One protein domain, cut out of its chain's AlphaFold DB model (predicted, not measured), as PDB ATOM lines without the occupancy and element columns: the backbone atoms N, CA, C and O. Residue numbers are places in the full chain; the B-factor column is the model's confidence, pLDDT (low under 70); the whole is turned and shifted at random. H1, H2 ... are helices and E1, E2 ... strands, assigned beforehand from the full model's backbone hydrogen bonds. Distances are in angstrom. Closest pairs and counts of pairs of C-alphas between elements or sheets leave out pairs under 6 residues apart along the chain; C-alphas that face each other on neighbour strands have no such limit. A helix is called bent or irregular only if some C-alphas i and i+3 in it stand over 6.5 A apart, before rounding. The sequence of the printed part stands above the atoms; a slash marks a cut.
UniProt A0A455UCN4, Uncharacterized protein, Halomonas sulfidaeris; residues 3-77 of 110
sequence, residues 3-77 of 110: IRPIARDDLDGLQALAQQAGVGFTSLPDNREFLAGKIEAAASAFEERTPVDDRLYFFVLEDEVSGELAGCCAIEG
ATOM      1  N   ILE A   3      30.423  -7.695 -22.177       98.25
ATOM      2  CA  ILE A   3      31.455  -8.202 -21.269       98.25
ATOM      3  C   ILE A   3      32.775  -8.262 -22.033       98.25
ATOM      4  O   ILE A   3      32.840  -8.827 -23.129       98.25
ATOM      5  N   ARG A   4      33.827  -7.687 -21.455       98.19
ATOM      6  CA  ARG A   4      35.186  -7.726 -22.004       98.19
ATOM      7  C   ARG A   4      36.229  -7.823 -20.888       98.19
ATOM      8  O   ARG A   4      35.913  -7.477 -19.750       98.19
ATOM      9  N   PRO A   5      37.459  -8.276 -21.191       98.38
ATOM     10  CA  PRO A   5      38.591  -8.083 -20.293       98.38
ATOM     11  C   PRO A   5      38.725  -6.617 -19.873       98.38
ATOM     12  O   PRO A   5      38.451  -5.711 -20.672       98.38
ATOM     13  N   ILE A   6      39.147  -6.395 -18.631       98.44
ATOM     14  CA  ILE A   6      39.492  -5.056 -18.158       98.44
ATOM     15  C   ILE A   6      40.734  -4.536 -18.896       98.44
ATOM     16  O   ILE A   6      41.682  -5.282 -19.152       98.44
ATOM     17  N   ALA A   7      40.720  -3.259 -19.253       97.69
ATOM     18  CA  ALA A   7      41.798  -2.553 -19.925       97.69
ATOM     19  C   ALA A   7      42.529  -1.616 -18.952       97.69
ATOM     20  O   ALA A   7      41.986  -1.202 -17.931       97.69
ATOM     21  N   ARG A   8      43.767  -1.240 -19.293       97.75
ATOM     22  CA  ARG A   8      44.599  -0.328 -18.479       97.75
ATOM     23  C   ARG A   8      43.947   1.040 -18.250       97.75
ATOM     24  O   ARG A   8      44.121   1.621 -17.183       97.75
ATOM     25  N   ASP A   9      43.133   1.484 -19.201       97.50
ATOM     26  CA  ASP A   9      42.442   2.775 -19.149       97.50
ATOM     27  C   ASP A   9      41.118   2.727 -18.359       97.50
ATOM     28  O   ASP A   9      40.506   3.763 -18.119       97.50
ATOM     29  N   ASP A  10      40.689   1.551 -17.882       98.25
ATOM     30  CA  ASP A  10      39.442   1.391 -17.115       98.25
ATOM     31  C   ASP A  10      39.569   1.824 -15.642       98.25
ATOM     32  O   ASP A  10      38.605   1.709 -14.886       98.25
ATOM     33  N   LEU A  11      40.738   2.301 -15.195       98.38
ATOM     34  CA  LEU A  11      41.020   2.574 -13.778       98.38
ATOM     35  C   LEU A  11      40.004   3.524 -13.129       98.38
ATOM     36  O   LEU A  11      39.581   3.284 -11.999       98.38
ATOM     37  N   ASP A  12      39.593   4.577 -13.835       97.94
ATOM     38  CA  ASP A  12      38.621   5.540 -13.308       97.94
ATOM     39  C   ASP A  12      37.228   4.916 -13.170       97.94
ATOM     40  O   ASP A  12      36.587   5.049 -12.125       97.94
ATOM     41  N   GLY A  13      36.786   4.163 -14.182       97.94
ATOM     42  CA  GLY A  13      35.519   3.430 -14.131       97.94
ATOM     43  C   GLY A  13      35.523   2.358 -13.040       97.94
ATOM     44  O   GLY A  13      34.547   2.201 -12.306       97.94
ATOM     45  N   LEU A  14      36.644   1.654 -12.873       97.81
ATOM     46  CA  LEU A  14      36.797   0.647 -11.832       97.81
ATOM     47  C   LEU A  14      36.778   1.268 -10.433       97.81
ATOM     48  O   LEU A  14      36.177   0.701  -9.521       97.81
ATOM     49  N   GLN A  15      37.404   2.433 -10.257       97.12
ATOM     50  CA  GLN A  15      37.374   3.151  -8.987       97.12
ATOM     51  C   GLN A  15      35.951   3.602  -8.629       97.12
ATOM     52  O   GLN A  15      35.541   3.451  -7.479       97.12
ATOM     53  N   ALA A  16      35.169   4.072  -9.605       96.81
ATOM     54  CA  ALA A  16      33.762   4.403  -9.385       96.81
ATOM     55  C   ALA A  16      32.947   3.178  -8.923       96.81
ATOM     56  O   ALA A  16      32.164   3.275  -7.977       96.81
ATOM     57  N   LEU A  17      33.178   2.002  -9.523       96.56
ATOM     58  CA  LEU A  17      32.556   0.748  -9.081       96.56
ATOM     59  C   LEU A  17      32.997   0.343  -7.664       96.56
ATOM     60  O   LEU A  17      32.168  -0.091  -6.863       96.56
ATOM     61  N   ALA A  18      34.279   0.509  -7.327       95.94
ATOM     62  CA  ALA A  18      34.808   0.212  -5.993       95.94
ATOM     63  C   ALA A  18      34.158   1.087  -4.906       95.94
ATOM     64  O   ALA A  18      33.793   0.597  -3.838       95.94
ATOM     65  N   GLN A  19      33.937   2.371  -5.202       95.12
ATOM     66  CA  GLN A  19      33.226   3.295  -4.316       95.12
ATOM     67  C   GLN A  19      31.769   2.879  -4.088       95.12
ATOM     68  O   GLN A  19      31.266   2.980  -2.969       95.12
ATOM     69  N   GLN A  20      31.097   2.375  -5.128       94.00
ATOM     70  CA  GLN A  20      29.717   1.892  -5.041       94.00
ATOM     71  C   GLN A  20      29.586   0.566  -4.281       94.00
ATOM     72  O   GLN A  20      28.601   0.378  -3.568       94.00
ATOM     73  N   ALA A  21      30.564  -0.342  -4.402       90.56
ATOM     74  CA  ALA A  21      30.575  -1.617  -3.679       90.56
ATOM     75  C   ALA A  21      30.585  -1.425  -2.150       90.56
ATOM     76  O   ALA A  21      30.054  -2.255  -1.409       90.56
ATOM     77  N   GLY A  22      31.140  -0.302  -1.686       83.12
ATOM     78  CA  GLY A  22      31.129   0.096  -0.287       83.12
ATOM     79  C   GLY A  22      32.130  -0.669   0.583       83.12
ATOM     80  O   GLY A  22      32.975  -1.441   0.128       83.12
ATOM     81  N   VAL A  23      32.060  -0.410   1.888       82.19
ATOM     82  CA  VAL A  23      33.013  -0.955   2.863       82.19
ATOM     83  C   VAL A  23      32.775  -2.452   3.075       82.19
ATOM     84  O   VAL A  23      31.642  -2.892   3.247       82.19
ATOM     85  N   GLY A  24      33.858  -3.230   3.128       83.00
ATOM     86  CA  GLY A  24      33.823  -4.671   3.413       83.00
ATOM     87  C   GLY A  24      33.986  -5.563   2.184       83.00
ATOM     88  O   GLY A  24      34.260  -6.752   2.336       83.00
ATOM     89  N   PHE A  25      33.919  -5.003   0.973       87.81
ATOM     90  CA  PHE A  25      34.213  -5.737  -0.254       87.81
ATOM     91  C   PHE A  25      35.722  -5.727  -0.551       87.81
ATOM     92  O   PHE A  25      36.223  -5.034  -1.433       87.81
ATOM     93  N   THR A  26      36.477  -6.493   0.238       90.25
ATOM     94  CA  THR A  26      37.954  -6.471   0.263       90.25
ATOM     95  C   THR A  26      38.620  -6.881  -1.051       90.25
ATOM     96  O   THR A  26      39.778  -6.543  -1.272       90.25
ATOM     97  N   SER A  27      37.904  -7.568  -1.946       91.69
ATOM     98  CA  SER A  27      38.391  -7.902  -3.289       91.69
ATOM     99  C   SER A  27      38.343  -6.724  -4.274       91.69
ATOM    100  O   SER A  27      38.970  -6.814  -5.333       91.69
ATOM    101  N   LEU A  28      37.619  -5.642  -3.965       95.62
ATOM    102  CA  LEU A  28      37.541  -4.413  -4.765       95.62
ATOM    103  C   LEU A  28      37.510  -3.172  -3.843       95.62
ATOM    104  O   LEU A  28      36.490  -2.491  -3.757       95.62
ATOM    105  N   PRO A  29      38.601  -2.888  -3.110       95.06
ATOM    106  CA  PRO A  29      38.669  -1.720  -2.240       95.06
ATOM    107  C   PRO A  29      38.747  -0.427  -3.067       95.06
ATOM    108  O   PRO A  29      39.364  -0.415  -4.134       95.06
ATOM    109  N   ASP A  30      38.217   0.684  -2.542       95.31
ATOM    110  CA  ASP A  30      38.479   2.036  -3.071       95.31
ATOM    111  C   ASP A  30      39.916   2.472  -2.730       95.31
ATOM    112  O   ASP A  30      40.176   3.328  -1.886       95.31
ATOM    113  N   ASN A  31      40.880   1.789  -3.345       96.06
ATOM    114  CA  ASN A  31      42.299   2.093  -3.282       96.06
ATOM    115  C   ASN A  31      42.856   2.043  -4.704       96.06
ATOM    116  O   ASN A  31      43.055   0.974  -5.279       96.06
ATOM    117  N   ARG A  32      43.132   3.220  -5.263       96.50
ATOM    118  CA  ARG A  32      43.540   3.373  -6.660       96.50
ATOM    119  C   ARG A  32      44.821   2.610  -7.018       96.50
ATOM    120  O   ARG A  32      44.905   2.075  -8.118       96.50
ATOM    121  N   GLU A  33      45.792   2.530  -6.111       97.88
ATOM    122  CA  GLU A  33      47.041   1.788  -6.338       97.88
ATOM    123  C   GLU A  33      46.777   0.280  -6.418       97.88
ATOM    124  O   GLU A  33      47.223  -0.385  -7.353       97.88
ATOM    125  N   PHE A  34      45.968  -0.242  -5.491       96.75
ATOM    126  CA  PHE A  34      45.537  -1.639  -5.509       96.75
ATOM    127  C   PHE A  34      44.782  -1.978  -6.803       96.75
ATOM    128  O   PHE A  34      45.058  -2.995  -7.440       96.75
ATOM    129  N   LEU A  35      43.852  -1.113  -7.217       97.88
ATOM    130  CA  LEU A  35      43.073  -1.293  -8.442       97.88
ATOM    131  C   LEU A  35      43.960  -1.277  -9.695       97.88
ATOM    132  O   LEU A  35      43.806  -2.142 -10.554       97.88
ATOM    133  N   ALA A  36      44.922  -0.355  -9.778       98.44
ATOM    134  CA  ALA A  36      45.874  -0.297 -10.884       98.44
ATOM    135  C   ALA A  36      46.739  -1.569 -10.966       98.44
ATOM    136  O   ALA A  36      46.892  -2.141 -12.046       98.44
ATOM    137  N   GLY A  37      47.237  -2.061  -9.827       98.00
ATOM    138  CA  GLY A  37      47.973  -3.327  -9.766       98.00
ATOM    139  C   GLY A  37      47.122  -4.518 -10.216       98.00
ATOM    140  O   GLY A  37      47.584  -5.366 -10.979       98.00
ATOM    141  N   LYS A  38      45.846  -4.544  -9.818       97.12
ATOM    142  CA  LYS A  38      44.893  -5.588 -10.210       97.12
ATOM    143  C   LYS A  38      44.595  -5.576 -11.715       97.12
ATOM    144  O   LYS A  38      44.487  -6.639 -12.325       97.12
ATOM    145  N   ILE A  39      44.504  -4.393 -12.323       98.50
ATOM    146  CA  ILE A  39      44.361  -4.243 -13.777       98.50
ATOM    147  C   ILE A  39      45.607  -4.765 -14.503       98.50
ATOM    148  O   ILE A  39      45.472  -5.518 -15.466       98.50
ATOM    149  N   GLU A  40      46.815  -4.429 -14.039       98.38
ATOM    150  CA  GLU A  40      48.048  -4.908 -14.679       98.38
ATOM    151  C   GLU A  40      48.213  -6.430 -14.567       98.38
ATOM    152  O   GLU A  40      48.623  -7.080 -15.533       98.38
ATOM    153  N   ALA A  41      47.847  -7.015 -13.421       97.12
ATOM    154  CA  ALA A  41      47.837  -8.465 -13.233       97.12
ATOM    155  C   ALA A  41      46.887  -9.155 -14.227       97.12
ATOM    156  O   ALA A  41      47.266 -10.139 -14.865       97.12
ATOM    157  N   ALA A  42      45.687  -8.598 -14.421       98.19
ATOM    158  CA  ALA A  42      44.733  -9.112 -15.396       98.19
ATOM    159  C   ALA A  42      45.232  -8.963 -16.842       98.19
ATOM    160  O   ALA A  42      45.171  -9.915 -17.620       98.19
ATOM    161  N   ALA A  43      45.779  -7.800 -17.202       98.00
ATOM    162  CA  ALA A  43      46.328  -7.568 -18.535       98.00
ATOM    163  C   ALA A  43      47.477  -8.543 -18.849       98.00
ATOM    164  O   ALA A  43      47.493  -9.162 -19.911       98.00
ATOM    165  N   SER A  44      48.383  -8.759 -17.891       97.94
ATOM    166  CA  SER A  44      49.477  -9.733 -18.016       97.94
ATOM    167  C   SER A  44      48.970 -11.170 -18.191       97.94
ATOM    168  O   SER A  44      49.541 -11.932 -18.974       97.94
ATOM    169  N   ALA A  45      47.872 -11.540 -17.521       97.81
ATOM    170  CA  ALA A  45      47.248 -12.852 -17.666       97.81
ATOM    171  C   ALA A  45      46.648 -13.076 -19.066       97.81
ATOM    172  O   ALA A  45      46.852 -14.146 -19.645       97.81
ATOM    173  N   PHE A  46      45.951 -12.081 -19.632       97.19
ATOM    174  CA  PHE A  46      45.386 -12.155 -20.991       97.19
ATOM    175  C   PHE A  46      46.448 -12.097 -22.095       97.19
ATOM    176  O   PHE A  46      46.251 -12.672 -23.160       97.19
ATOM    177  N   GLU A  47      47.583 -11.448 -21.835       97.12
ATOM    178  CA  GLU A  47      48.761 -11.446 -22.713       97.12
ATOM    179  C   GLU A  47      49.609 -12.730 -22.575       97.12
ATOM    180  O   GLU A  47      50.680 -12.831 -23.168       97.12
ATOM    181  N   GLU A  48      49.152 -13.702 -21.776       96.56
ATOM    182  CA  GLU A  48      49.830 -14.974 -21.493       96.56
ATOM    183  C   GLU A  48      51.235 -14.828 -20.875       96.56
ATOM    184  O   GLU A  48      52.036 -15.762 -20.906       96.56
ATOM    185  N   ARG A  49      51.523 -13.683 -20.240       97.19
ATOM    186  CA  ARG A  49      52.796 -13.407 -19.546       97.19
ATOM    187  C   ARG A  49      52.856 -13.971 -18.122       97.19
ATOM    188  O   ARG A  49      53.923 -13.968 -17.516       97.19
ATOM    189  N   THR A  50      51.734 -14.471 -17.608       95.69
ATOM    190  CA  THR A  50      51.602 -15.047 -16.261       95.69
ATOM    191  C   THR A  50      51.380 -16.569 -16.336       95.69
ATOM    192  O   THR A  50      50.590 -17.014 -17.188       95.69
ATOM    193  N   PRO A  51      52.029 -17.380 -15.472       94.12
ATOM    194  CA  PRO A  51      51.747 -18.813 -15.328       94.12
ATOM    195  C   PRO A  51      50.260 -19.084 -15.094       94.12
ATOM    196  O   PRO A  51      49.602 -18.310 -14.411       94.12
ATOM    197  N   VAL A  52      49.714 -20.159 -15.673       91.50
ATOM    198  CA  VAL A  52      48.259 -20.446 -15.671       91.50
ATOM    199  C   VAL A  52      47.665 -20.489 -14.260       91.50
ATOM    200  O   VAL A  52      46.528 -20.074 -14.053       91.50
ATOM    201  N   ASP A  53      48.439 -20.983 -13.306       91.12
ATOM    202  CA  ASP A  53      48.110 -21.087 -11.892       91.12
ATOM    203  C   ASP A  53      48.031 -19.743 -11.157       91.12
ATOM    204  O   ASP A  53      47.280 -19.649 -10.189       91.12
ATOM    205  N   ASP A  54      48.702 -18.708 -11.664       92.62
ATOM    206  CA  ASP A  54      48.765 -17.370 -11.058       92.62
ATOM    207  C   ASP A  54      47.966 -16.324 -11.865       92.62
ATOM    208  O   ASP A  54      48.099 -15.115 -11.669       92.62
ATOM    209  N   ARG A  55      47.144 -16.762 -12.829       96.19
ATOM    210  CA  ARG A  55      46.361 -15.855 -13.680       96.19
ATOM    211  C   ARG A  55      45.152 -15.287 -12.944       96.19
ATOM    212  O   ARG A  55      44.288 -16.031 -12.484       96.19
ATOM    213  N   LEU A  56      45.038 -13.963 -12.979       97.19
ATOM    214  CA  LEU A  56      43.819 -13.229 -12.671       97.19
ATOM    215  C   LEU A  56      43.046 -12.946 -13.964       97.19
ATOM    216  O   LEU A  56      43.517 -12.210 -14.828       97.19
ATOM    217  N   TYR A  57      41.830 -13.462 -14.085       97.94
ATOM    218  CA  TYR A  57      40.923 -13.111 -15.176       97.94
ATOM    219  C   TYR A  57      39.913 -12.083 -14.689       97.94
ATOM    220  O   TYR A  57      39.007 -12.418 -13.931       97.94
ATOM    221  N   PHE A  58      40.059 -10.832 -15.119       98.50
ATOM    222  CA  PHE A  58      39.204  -9.726 -14.695       98.50
ATOM    223  C   PHE A  58      38.401  -9.188 -15.883       98.50
ATOM    224  O   PHE A  58      38.967  -8.787 -16.901       98.50
ATOM    225  N   PHE A  59      37.079  -9.186 -15.741       98.62
ATOM    226  CA  PHE A  59      36.127  -8.701 -16.726       98.62
ATOM    227  C   PHE A  59      35.330  -7.508 -16.203       98.62
ATOM    228  O   PHE A  59      35.024  -7.403 -15.011       98.62
ATOM    229  N   VAL A  60      34.933  -6.647 -17.132       98.56
ATOM    230  CA  VAL A  60      34.020  -5.527 -16.904       98.56
ATOM    231  C   VAL A  60      32.793  -5.666 -17.799       98.56
ATOM    232  O   VAL A  60      32.869  -6.223 -18.898       98.56
ATOM    233  N   LEU A  61      31.656  -5.182 -17.305       98.56
ATOM    234  CA  LEU A  61      30.440  -4.981 -18.080       98.56
ATOM    235  C   LEU A  61      30.405  -3.517 -18.513       98.56
ATOM    236  O   LEU A  61      30.279  -2.634 -17.673       98.56
ATOM    237  N   GLU A  62      30.515  -3.277 -19.809       98.25
ATOM    238  CA  GLU A  62      30.536  -1.947 -20.413       98.25
ATOM    239  C   GLU A  62      29.210  -1.664 -21.130       98.25
ATOM    240  O   GLU A  62      28.677  -2.513 -21.864       98.25
ATOM    241  N   ASP A  63      28.681  -0.460 -20.939       97.88
ATOM    242  CA  ASP A  63      27.672   0.102 -21.826       97.88
ATOM    243  C   ASP A  63      28.357   0.584 -23.113       97.88
ATOM    244  O   ASP A  63      29.185   1.486 -23.099       97.88
ATOM    245  N   GLU A  64      28.023  -0.022 -24.250       95.50
ATOM    246  CA  GLU A  64      28.668   0.275 -25.537       95.50
ATOM    247  C   GLU A  64      28.286   1.643 -26.117       95.50
ATOM    248  O   GLU A  64      28.929   2.107 -27.058       95.50
ATOM    249  N   VAL A  65      27.229   2.275 -25.602       96.56
ATOM    250  CA  VAL A  65      26.762   3.588 -26.055       96.56
ATOM    251  C   VAL A  65      27.476   4.697 -25.287       96.56
ATOM    252  O   VAL A  65      27.927   5.657 -25.910       96.56
ATOM    253  N   SER A  66      27.581   4.586 -23.959       95.94
ATOM    254  CA  SER A  66      28.241   5.602 -23.121       95.94
ATOM    255  C   SER A  66      29.728   5.334 -22.871       95.94
ATOM    256  O   SER A  66      30.463   6.267 -22.560       95.94
ATOM    257  N   GLY A  67      30.176   4.084 -23.004       94.38
ATOM    258  CA  GLY A  67      31.506   3.629 -22.586       94.38
ATOM    259  C   GLY A  67      31.644   3.449 -21.069       94.38
ATOM    260  O   GLY A  67      32.738   3.180 -20.579       94.38
ATOM    261  N   GLU A  68      30.565   3.614 -20.302       96.81
ATOM    262  CA  GLU A  68      30.608   3.508 -18.844       96.81
ATOM    263  C   GLU A  68      30.628   2.049 -18.378       96.81
ATOM    264  O   GLU A  68      29.995   1.165 -18.966       96.81
ATOM    265  N   LEU A  69      31.326   1.795 -17.270       97.88
ATOM    266  CA  LEU A  69      31.343   0.480 -16.638       97.88
ATOM    267  C   LEU A  69      30.133   0.326 -15.713       97.88
ATOM    268  O   LEU A  69      29.990   1.043 -14.727       97.88
ATOM    269  N   ALA A  70      29.287  -0.655 -16.009       97.00
ATOM    270  CA  ALA A  70      28.090  -0.992 -15.242       97.00
ATOM    271  C   ALA A  70      28.331  -2.100 -14.196       97.00
ATOM    272  O   ALA A  70      27.452  -2.399 -13.388       97.00
ATOM    273  N   GLY A  71      29.499  -2.746 -14.215       97.06
ATOM    274  CA  GLY A  71      29.862  -3.781 -13.252       97.06
ATOM    275  C   GLY A  71      31.180  -4.467 -13.592       97.06
ATOM    276  O   GLY A  71      31.776  -4.224 -14.642       97.06
ATOM    277  N   CYS A  72      31.641  -5.343 -12.704       97.44
ATOM    278  CA  CYS A  72      32.874  -6.095 -12.908       97.44
ATOM    279  C   CYS A  72      32.849  -7.441 -12.175       97.44
ATOM    280  O   CYS A  72      32.157  -7.596 -11.167       97.44
ATOM    281  N   CYS A  73      33.625  -8.410 -12.649       97.50
ATOM    282  CA  CYS A  73      33.838  -9.687 -11.972       97.50
ATOM    283  C   CYS A  73      35.249 -10.207 -12.244       97.50
ATOM    284  O   CYS A  73      35.845  -9.898 -13.273       97.50
ATOM    285  N   ALA A  74      35.792 -11.001 -11.325       97.12
ATOM    286  CA  ALA A  74      37.128 -11.555 -11.473       97.12
ATOM    287  C   ALA A  74      37.193 -13.021 -11.039       97.12
ATOM    288  O   ALA A  74      36.405 -13.461 -10.200       97.12
ATOM    289  N   ILE A  75      38.140 -13.756 -11.616       96.44
ATOM    290  CA  ILE A  75      38.427 -15.160 -11.331       96.44
ATOM    291  C   ILE A  75      39.929 -15.280 -11.074       96.44
ATOM    292  O   ILE A  75      40.729 -14.978 -11.957       96.44
ATOM    293  N   GLU A  76      40.295 -15.735  -9.881       94.56
ATOM    294  CA  GLU A  76      41.670 -16.119  -9.547       94.56
ATOM    295  C   GLU A  76      41.898 -17.573  -9.981       94.56
ATOM    296  O   GLU A  76      41.090 -18.446  -9.653       94.56
ATOM    297  N   GLY A  77      42.979 -17.850 -10.716       93.56
ATOM    298  CA  GLY A  77      43.308 -19.198 -11.190       93.56
ATOM    299  C   GLY A  77      43.535 -20.193 -10.049       93.56
ATOM    300  O   GLY A  77      43.067 -21.333 -10.113       93.56
TER     301      GLY A  77
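This is residues 3 to 77 of the 110 residues of an uncharacterized protein of Halomonas sulfidaeris (UniProt A0A455UCN4). Two layers: a sheet made mainly of the long hairpin E2 and E3, with short E1 at its edge, and H1 crossing over E3 on one face. H2 stands up over E2 on that face. The printed part has 75 residues, with two named helices and three named strands in the order E1 H1 H2 E2 E3 along the chain; the class is mixed, helices and strands, and the sheet, in the order E1 E2 E3, is antiparallel. It is compact, radius of gyration of the C-alphas 12.0 A, spans 32 by 31 by 17 A.

E2, residues 56 to 62, and E3, residues 69 to 76, are a hairpin; N 59 and O 73, 2.8 A apart, are within hydrogen-bond range. E1, residues 3 to 5, neighbours E2, with N 60 and O 4 at 2.9 A. H1, residues 8 to 21, and H2, residues 32 to 46, touch, the closest C-alphas being Arg 8 and Ile 39, 6.1 A, at a steep tilt of 55 degrees. O i to N i+4 pairs are within range throughout H2, 8 of 10 in H1.

E1 begins at C-alpha 3 (31.455, -8.202, -21.269); E3, 20.8 A long, ends at C-alpha 76 (41.670, -16.119, -9.547). H1 is irregular: C-alphas 9 and 12 are 7.5 A apart.

The printed part has no cut or long link; no printed residue is under 70.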